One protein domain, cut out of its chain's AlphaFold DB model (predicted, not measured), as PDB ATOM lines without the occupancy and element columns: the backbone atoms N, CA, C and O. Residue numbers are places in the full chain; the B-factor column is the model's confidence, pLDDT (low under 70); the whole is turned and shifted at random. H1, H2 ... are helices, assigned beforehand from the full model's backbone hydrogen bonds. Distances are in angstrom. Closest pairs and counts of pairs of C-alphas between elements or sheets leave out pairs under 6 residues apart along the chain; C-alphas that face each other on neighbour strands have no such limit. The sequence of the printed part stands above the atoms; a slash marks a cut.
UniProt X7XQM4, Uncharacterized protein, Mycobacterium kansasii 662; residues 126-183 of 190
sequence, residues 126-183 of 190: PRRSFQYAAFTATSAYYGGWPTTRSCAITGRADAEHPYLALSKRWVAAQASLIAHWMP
ATOM      1  N   PRO A 126     115.130 159.355 168.700       80.06
ATOM      2  CA  PRO A 126     115.690 158.772 169.911       80.06
ATOM      3  C   PRO A 126     117.042 159.401 170.276       80.06
ATOM      4  O   PRO A 126     117.749 159.941 169.425       80.06
ATOM      5  N   ARG A 127     117.492 159.164 171.518       79.06
ATOM      6  CA  ARG A 127     118.857 159.508 171.967       79.06
ATOM      7  C   ARG A 127     119.953 159.009 171.035       79.06
ATOM      8  O   ARG A 127     120.935 159.703 170.798       79.06
ATOM      9  N   ARG A 128     119.759 157.815 170.475       73.69
ATOM     10  CA  ARG A 128     120.716 157.194 169.555       73.69
ATOM     11  C   ARG A 128     120.957 158.012 168.291       73.69
ATOM     12  O   ARG A 128     122.035 157.894 167.732       73.69
ATOM     13  N   SER A 129     120.015 158.846 167.851       75.81
ATOM     14  CA  SER A 129     120.245 159.723 166.698       75.81
ATOM     15  C   SER A 129     121.286 160.799 166.995       75.81
ATOM     16  O   SER A 129     122.088 161.101 166.123       75.81
ATOM     17  N   PHE A 130     121.326 161.311 168.228       77.69
ATOM     18  CA  PHE A 130     122.368 162.240 168.672       77.69
ATOM     19  C   PHE A 130     123.720 161.539 168.807       77.69
ATOM     20  O   PHE A 130     124.727 162.069 168.364       77.69
ATOM     21  N   GLN A 131     123.735 160.324 169.365       77.31
ATOM     22  CA  GLN A 131     124.966 159.533 169.488       77.31
ATOM     23  C   GLN A 131     125.538 159.154 168.121       77.31
ATOM     24  O   GLN A 131     126.737 159.259 167.909       77.31
ATOM     25  N   TYR A 132     124.673 158.739 167.192       74.56
ATOM     26  CA  TYR A 132     125.067 158.446 165.822       74.56
ATOM     27  C   TYR A 132     125.636 159.695 165.152       74.56
ATOM     28  O   TYR A 132     126.750 159.636 164.653       74.56
ATOM     29  N   ALA A 133     124.931 160.830 165.227       75.06
ATOM     30  CA  ALA A 133     125.420 162.092 164.679       75.06
ATOM     31  C   ALA A 133     126.779 162.495 165.271       75.06
ATOM     32  O   ALA A 133     127.657 162.873 164.513       75.06
ATOM     33  N   ALA A 134     126.982 162.351 166.585       74.56
ATOM     34  CA  ALA A 134     128.262 162.636 167.233       74.56
ATOM     35  C   ALA A 134     129.389 161.696 166.770       74.56
ATOM     36  O   ALA A 134     130.517 162.138 166.596       74.56
ATOM     37  N   PHE A 135     129.087 160.413 166.547       72.12
ATOM     38  CA  PHE A 135     130.077 159.416 166.128       72.12
ATOM     39  C   PHE A 135     130.409 159.485 164.629       72.12
ATOM     40  O   PHE A 135     131.507 159.123 164.225       72.12
ATOM     41  N   THR A 136     129.471 159.939 163.792       68.44
ATOM     42  CA  THR A 136     129.632 160.004 162.329       68.44
ATOM     43  C   THR A 136     129.821 161.423 161.795       68.44
ATOM     44  O   THR A 136     129.714 161.631 160.586       68.44
ATOM     45  N   ALA A 137     130.016 162.421 162.660       59.66
ATOM     46  CA  ALA A 137     130.151 163.824 162.270       59.66
ATOM     47  C   ALA A 137     131.487 164.093 161.558       59.66
ATOM     48  O   ALA A 137     132.392 164.702 162.112       59.66
ATOM     49  N   THR A 138     131.585 163.678 160.296       52.62
ATOM     50  CA  THR A 138     132.612 164.138 159.348       52.62
ATOM     51  C   THR A 138     132.070 165.246 158.431       52.62
ATOM     52  O   THR A 138     132.835 165.890 157.726       52.62
ATOM     53  N   SER A 139     130.756 165.531 158.441       50.81
ATOM     54  CA  SER A 139     130.177 166.658 157.693       50.81
ATOM     55  C   SER A 139     129.126 167.437 158.490       50.81
ATOM     56  O   SER A 139     128.283 166.870 159.195       50.81
ATOM     57  N   ALA A 140     129.152 168.765 158.331       51.19
ATOM     58  CA  ALA A 140     128.256 169.730 158.978       51.19
ATOM     59  C   ALA A 140     126.753 169.449 158.741       51.19
ATOM     60  O   ALA A 140     125.903 169.907 159.501       51.19
ATOM     61  N   TYR A 141     126.417 168.656 157.718       47.75
ATOM     62  CA  TYR A 141     125.044 168.361 157.311       47.75
ATOM     63  C   TYR A 141     124.325 167.349 158.225       47.75
ATOM     64  O   TYR A 141     123.123 167.475 158.460       47.75
ATOM     65  N   TYR A 142     125.039 166.358 158.776       50.41
ATOM     66  CA  TYR A 142     124.442 165.333 159.653       50.41
ATOM     67  C   TYR A 142     124.621 165.624 161.149       50.41
ATOM     68  O   TYR A 142     123.770 165.219 161.943       50.41
ATOM     69  N   GLY A 143     125.673 166.356 161.536       56.47
ATOM     70  CA  GLY A 143     125.986 166.635 162.944       56.47
ATOM     71  C   GLY A 143     124.943 167.507 163.659       56.47
ATOM     72  O   GLY A 143     124.654 167.290 164.834       56.47
ATOM     73  N   GLY A 144     124.332 168.460 162.946       69.00
ATOM     74  CA  GLY A 144     123.421 169.444 163.541       69.00
ATOM     75  C   GLY A 144     121.934 169.086 163.492       69.00
ATOM     76  O   GLY A 144     121.175 169.538 164.345       69.00
ATOM     77  N   TRP A 145     121.486 168.262 162.535       73.81
ATOM     78  CA  TRP A 145     120.050 168.098 162.259       73.81
ATOM     79  C   TRP A 145     119.203 167.618 163.455       73.81
ATOM     80  O   TRP A 145     118.161 168.237 163.710       73.81
ATOM     81  N   PRO A 146     119.597 166.576 164.225       73.69
ATOM     82  CA  PRO A 146     118.829 166.152 165.398       73.69
ATOM     83  C   PRO A 146     118.675 167.281 166.422       73.69
ATOM     84  O   PRO A 146     117.610 167.435 167.028       73.69
ATOM     85  N   THR A 147     119.718 168.096 166.570       74.38
ATOM     86  CA  THR A 147     119.750 169.238 167.479       74.38
ATOM     87  C   THR A 147     118.876 170.372 166.968       74.38
ATOM     88  O   THR A 147     117.955 170.765 167.676       74.38
ATOM     89  N   THR A 148     119.076 170.841 165.733       78.25
ATOM     90  CA  THR A 148     118.274 171.917 165.128       78.25
ATOM     91  C   THR A 148     116.786 171.590 165.192       78.25
ATOM     92  O   THR A 148     115.978 172.415 165.616       78.25
ATOM     93  N   ARG A 149     116.413 170.349 164.857       77.69
ATOM     94  CA  ARG A 149     115.025 169.883 164.945       77.69
ATOM     95  C   ARG A 149     114.498 169.922 166.380       77.69
ATOM     96  O   ARG A 149     113.377 170.364 166.608       77.69
ATOM     97  N   SER A 150     115.286 169.454 167.344       79.50
ATOM     98  CA  SER A 150     114.854 169.399 168.743       79.50
ATOM     99  C   SER A 150     114.760 170.790 169.370       79.50
ATOM    100  O   SER A 150     113.806 171.056 170.099       79.50
ATOM    101  N   CYS A 151     115.668 171.705 169.027       77.62
ATOM    102  CA  CYS A 151     115.581 173.114 169.404       77.62
ATOM    103  C   CYS A 151     114.336 173.776 168.802       77.62
ATOM    104  O   CYS A 151     113.614 174.452 169.527       77.62
ATOM    105  N   ALA A 152     114.019 173.522 167.528       77.62
ATOM    106  CA  ALA A 152     112.814 174.060 166.892       77.62
ATOM    107  C   ALA A 152     111.525 173.556 167.567       77.62
ATOM    108  O   ALA A 152     110.636 174.340 167.882       77.62
ATOM    109  N   ILE A 153     111.437 172.255 167.865       75.06
ATOM    110  CA  ILE A 153     110.258 171.658 168.519       75.06
ATOM    111  C   ILE A 153     110.097 172.139 169.968       75.06
ATOM    112  O   ILE A 153     108.978 172.234 170.469       75.06
ATOM    113  N   THR A 154     111.206 172.421 170.655       78.81
ATOM    114  CA  THR A 154     111.201 172.873 172.058       78.81
ATOM    115  C   THR A 154     111.208 174.394 172.220       78.81
ATOM    116  O   THR A 154     111.150 174.862 173.358       78.81
ATOM    117  N   GLY A 155     111.262 175.159 171.122       80.69
ATOM    118  CA  GLY A 155     111.354 176.623 171.144       80.69
ATOM    119  C   GLY A 155     112.653 177.134 171.774       80.69
ATOM    120  O   GLY A 155     112.632 178.091 172.535       80.69
ATOM    121  N   ARG A 156     113.776 176.442 171.542       80.75
ATOM    122  CA  ARG A 156     115.098 176.740 172.134       80.75
ATOM    123  C   ARG A 156     116.164 177.112 171.108       80.75
ATOM    124  O   ARG A 156     117.341 177.117 171.447       80.75
ATOM    125  N   ALA A 157     115.766 177.373 169.863       78.94
ATOM    126  CA  ALA A 157     116.696 177.753 168.804       78.94
ATOM    127  C   ALA A 157     117.419 179.072 169.119       78.94
ATOM    128  O   ALA A 157     118.622 179.150 168.899       78.94
ATOM    129  N   ASP A 158     116.710 180.026 169.726       83.25
ATOM    130  CA  ASP A 158     117.194 181.394 169.957       83.25
ATOM    131  C   ASP A 158     117.793 181.609 171.358       83.25
ATOM    132  O   ASP A 158     118.018 182.737 171.785       83.25
ATOM    133  N   ALA A 159     118.021 180.537 172.121       85.38
ATOM    134  CA  ALA A 159     118.695 180.653 173.411       85.38
ATOM    135  C   ALA A 159     120.180 180.994 173.209       85.38
ATOM    136  O   ALA A 159     120.797 180.498 172.275       85.38
ATOM    137  N   GLU A 160     120.786 181.740 174.134       84.31
ATOM    138  CA  GLU A 160     122.227 182.058 174.111       84.31
ATOM    139  C   GLU A 160     123.109 180.796 174.015       84.31
ATOM    140  O   GLU A 160     124.108 180.747 173.298       84.31
ATOM    141  N   HIS A 161     122.687 179.721 174.687       84.75
ATOM    142  CA  HIS A 161     123.320 178.405 174.619       84.75
ATOM    143  C   HIS A 161     122.285 177.314 174.273       84.75
ATOM    144  O   HIS A 161     121.820 176.595 175.170       84.75
ATOM    145  N   PRO A 162     121.917 177.132 172.984       81.94
ATOM    146  CA  PRO A 162     120.827 176.242 172.563       81.94
ATOM    147  C   PRO A 162     121.029 174.785 172.986       81.94
ATOM    148  O   PRO A 162     120.095 174.121 173.431       81.94
ATOM    149  N   TYR A 163     122.267 174.292 172.901       79.94
ATOM    150  CA  TYR A 163     122.620 172.919 173.267       79.94
ATOM    151  C   TYR A 163     122.418 172.647 174.760       79.94
ATOM    152  O   TYR A 163     121.820 171.636 175.134       79.94
ATOM    153  N   LEU A 164     122.872 173.570 175.611       85.00
ATOM    154  CA  LEU A 164     122.701 173.477 177.058       85.00
ATOM    155  C   LEU A 164     121.225 173.628 177.452       85.00
ATOM    156  O   LEU A 164     120.730 172.919 178.327       85.00
ATOM    157  N   ALA A 165     120.499 174.529 176.791       84.44
ATOM    158  CA  ALA A 165     119.066 174.694 177.004       84.44
ATOM    159  C   ALA A 165     118.287 173.419 176.632       84.44
ATOM    160  O   ALA A 165     117.391 172.998 177.372       84.44
ATOM    161  N   LEU A 166     118.651 172.778 175.517       84.06
ATOM    162  CA  LEU A 166     118.056 171.524 175.069       84.06
ATOM    163  C   LEU A 166     118.366 170.368 176.031       84.06
ATOM    164  O   LEU A 166     117.453 169.620 176.389       84.06
ATOM    165  N   SER A 167     119.617 170.225 176.481       84.88
ATOM    166  CA  SER A 167     120.009 169.151 177.404       84.88
ATOM    167  C   SER A 167     119.296 169.274 178.754       84.88
ATOM    168  O   SER A 167     118.703 168.299 179.219       84.88
ATOM    169  N   LYS A 168     119.230 170.484 179.330       87.19
ATOM    170  CA  LYS A 168     118.460 170.769 180.553       87.19
ATOM    171  C   LYS A 168     116.984 170.403 180.391       87.19
ATOM    172  O   LYS A 168     116.407 169.745 181.257       87.19
ATOM    173  N   ARG A 169     116.368 170.780 179.264       86.56
ATOM    174  CA  ARG A 169     114.965 170.442 178.978       86.56
ATOM    175  C   ARG A 169     114.750 168.937 178.875       86.56
ATOM    176  O   ARG A 169     113.726 168.440 179.338       86.56
ATOM    177  N   TRP A 170     115.687 168.219 178.266       86.50
ATOM    178  CA  TRP A 170     115.596 166.776 178.130       86.50
ATOM    179  C   TRP A 170     115.683 166.069 179.484       86.50
ATOM    180  O   TRP A 170     114.811 165.257 179.789       86.50
ATOM    181  N   VAL A 171     116.661 166.433 180.319       89.38
ATOM    182  CA  VAL A 171     116.789 165.901 181.685       89.38
ATOM    183  C   VAL A 171     115.502 166.144 182.474       89.38
ATOM    184  O   VAL A 171     114.941 165.201 183.024       89.38
ATOM    185  N   ALA A 172     114.974 167.371 182.446       87.25
ATOM    186  CA  ALA A 172     113.719 167.704 183.119       87.25
ATOM    187  C   ALA A 172     112.530 166.874 182.599       87.25
ATOM    188  O   ALA A 172     111.734 166.362 183.385       87.25
ATOM    189  N   ALA A 173     112.420 166.693 181.278       86.25
ATOM    190  CA  ALA A 173     111.356 165.892 180.676       86.25
ATOM    191  C   ALA A 173     111.460 164.402 181.045       86.25
ATOM    192  O   ALA A 173     110.438 163.770 181.301       86.25
ATOM    193  N   GLN A 174     112.671 163.837 181.100       88.88
ATOM    194  CA  GLN A 174     112.879 162.447 181.518       88.88
ATOM    195  C   GLN A 174     112.613 162.247 183.006       88.88
ATOM    196  O   GLN A 174     111.932 161.291 183.360       88.88
ATOM    197  N   ALA A 175     113.103 163.146 183.859       90.31
ATOM    198  CA  ALA A 175     112.849 163.096 185.294       90.31
ATOM    199  C   ALA A 175     111.343 163.157 185.582       90.31
ATOM    200  O   ALA A 175     110.815 162.316 186.303       90.31
ATOM    201  N   SER A 176     110.635 164.086 184.929       87.25
ATOM    202  CA  SER A 176     109.178 164.175 185.024       87.25
ATOM    203  C   SER A 176     108.495 162.897 184.528       87.25
ATOM    204  O   SER A 176     107.618 162.379 185.210       87.25
ATOM    205  N   LEU A 177     108.906 162.340 183.383       88.25
ATOM    206  CA  LEU A 177     108.329 161.098 182.854       88.25
ATOM    207  C   LEU A 177     108.509 159.916 183.819       88.25
ATOM    208  O   LEU A 177     107.551 159.194 184.075       88.25
ATOM    209  N   ILE A 178     109.711 159.742 184.372       89.62
ATOM    210  CA  ILE A 178     110.004 158.680 185.343       89.62
ATOM    211  C   ILE A 178     109.176 158.880 186.615       89.62
ATOM    212  O   ILE A 178     108.613 157.915 187.125       89.62
ATOM    213  N   ALA A 179     109.030 160.119 187.089       89.81
ATOM    214  CA  ALA A 179     108.196 160.426 188.247       89.81
ATOM    215  C   ALA A 179     106.722 160.035 188.033       89.81
ATOM    216  O   ALA A 179     106.084 159.554 188.962       89.81
ATOM    217  N   HIS A 180     106.189 160.170 186.811       85.31
ATOM    218  CA  HIS A 180     104.838 159.693 186.481       85.31
ATOM    219  C   HIS A 180     104.716 158.162 186.465       85.31
ATOM    220  O   HIS A 180     103.610 157.643 186.595       85.31
ATOM    221  N   TRP A 181     105.816 157.433 186.267       85.38
ATOM    222  CA  TRP A 181     105.821 155.965 186.284       85.38
ATOM    223  C   TRP A 181     105.989 155.387 187.683       85.38
ATOM    224  O   TRP A 181     105.643 154.228 187.909       85.38
ATOM    225  N   MET A 182     106.529 156.168 188.616       88.88
ATOM    226  CA  MET A 182     106.650 155.730 189.995       88.88
ATOM    227  C   MET A 182     105.257 155.638 190.630       88.88
ATOM    228  O   MET A 182     104.471 156.583 190.522       88.88
ATOM    229  N   PRO A 183     104.934 154.524 191.311       78.12
ATOM    230  CA  PRO A 183     103.701 154.437 192.069       78.12
ATOM    231  C   PRO A 183     103.694 155.555 193.111       78.12
ATOM    232  O   PRO A 183     104.631 155.679 193.905       78.12
TER     233      PRO A 183
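AT A GLANCE: This is residues 126 to 183 of the 190 residues of an uncharacterized protein of Mycobacterium kansasii 662 (UniProt X7XQM4). One long helix, H4, reaches away from a small, loose head made of the three short helices H1, H2 and H3. Residues 171 to 183 stick out as a free arm, while the first part of H4 packs on H3, which in turn packs on H1. The printed part has 58 residues with four named helices, in the order H1, H2, H3, H4, and no named strand; the class is all helix. The whole is loose, with a radius of gyration of the C-alphas of 13.2 A, and elongated, spanning 45 by 24 by 15 A.

IN THESE COORDINATES: H4, residues 162 to 181, is 28.7 A long, from C-alpha 162 at (120.827, 176.242, 172.563) to C-alpha 181 at (105.821, 155.965, 186.284). H3, residues 145 to 154, is 14.0 A long. H2, residues 140 to 143, measures 5.5 A. H1, residues 127 to 135, is 12.6 A long and begins with C-alpha 127 at (118.857, 159.508, 171.967).

HOW THE PARTS SIT: H4 touches H3 with residues 162 to 166 alone, at a steep tilt of 66 degrees, the same way; their closest C-alphas, of Cys 151 and Leu 166, are 6.4 A apart. H3 touches H1, opposite ways, at a tilt of 38 degrees, only just steep; their closest C-alphas, of Phe 130 and Pro 146, are 6.2 A apart. H1 and H2 only just touch, and only at the corner, with 3 pairs of C-alphas within 8 A, the closest those of Ala 133 and Gly 143 at 4.9 A. H2 and H3 meet only through their link. H4 is apart from H1 and from H2. In H1, H3 and H4 every O i to N i+4 pair is within hydrogen-bond range; H2 is too short for such a pair, and its one O i to N i+3 pair is not within range.

THE WHOLE: The C-alphas farthest apart, of Ser 139 and Pro 183, are 45.1 A apart. Without residues 171 to 183, the body spans 26 by 19 by 15 A. The printed part has no cut. The links H1 to H2 and H2 to H3 are tight, and H3 to H4 is short. The mean pLDDT of the printed part is 77.7; residues 136 to 144 are under 70.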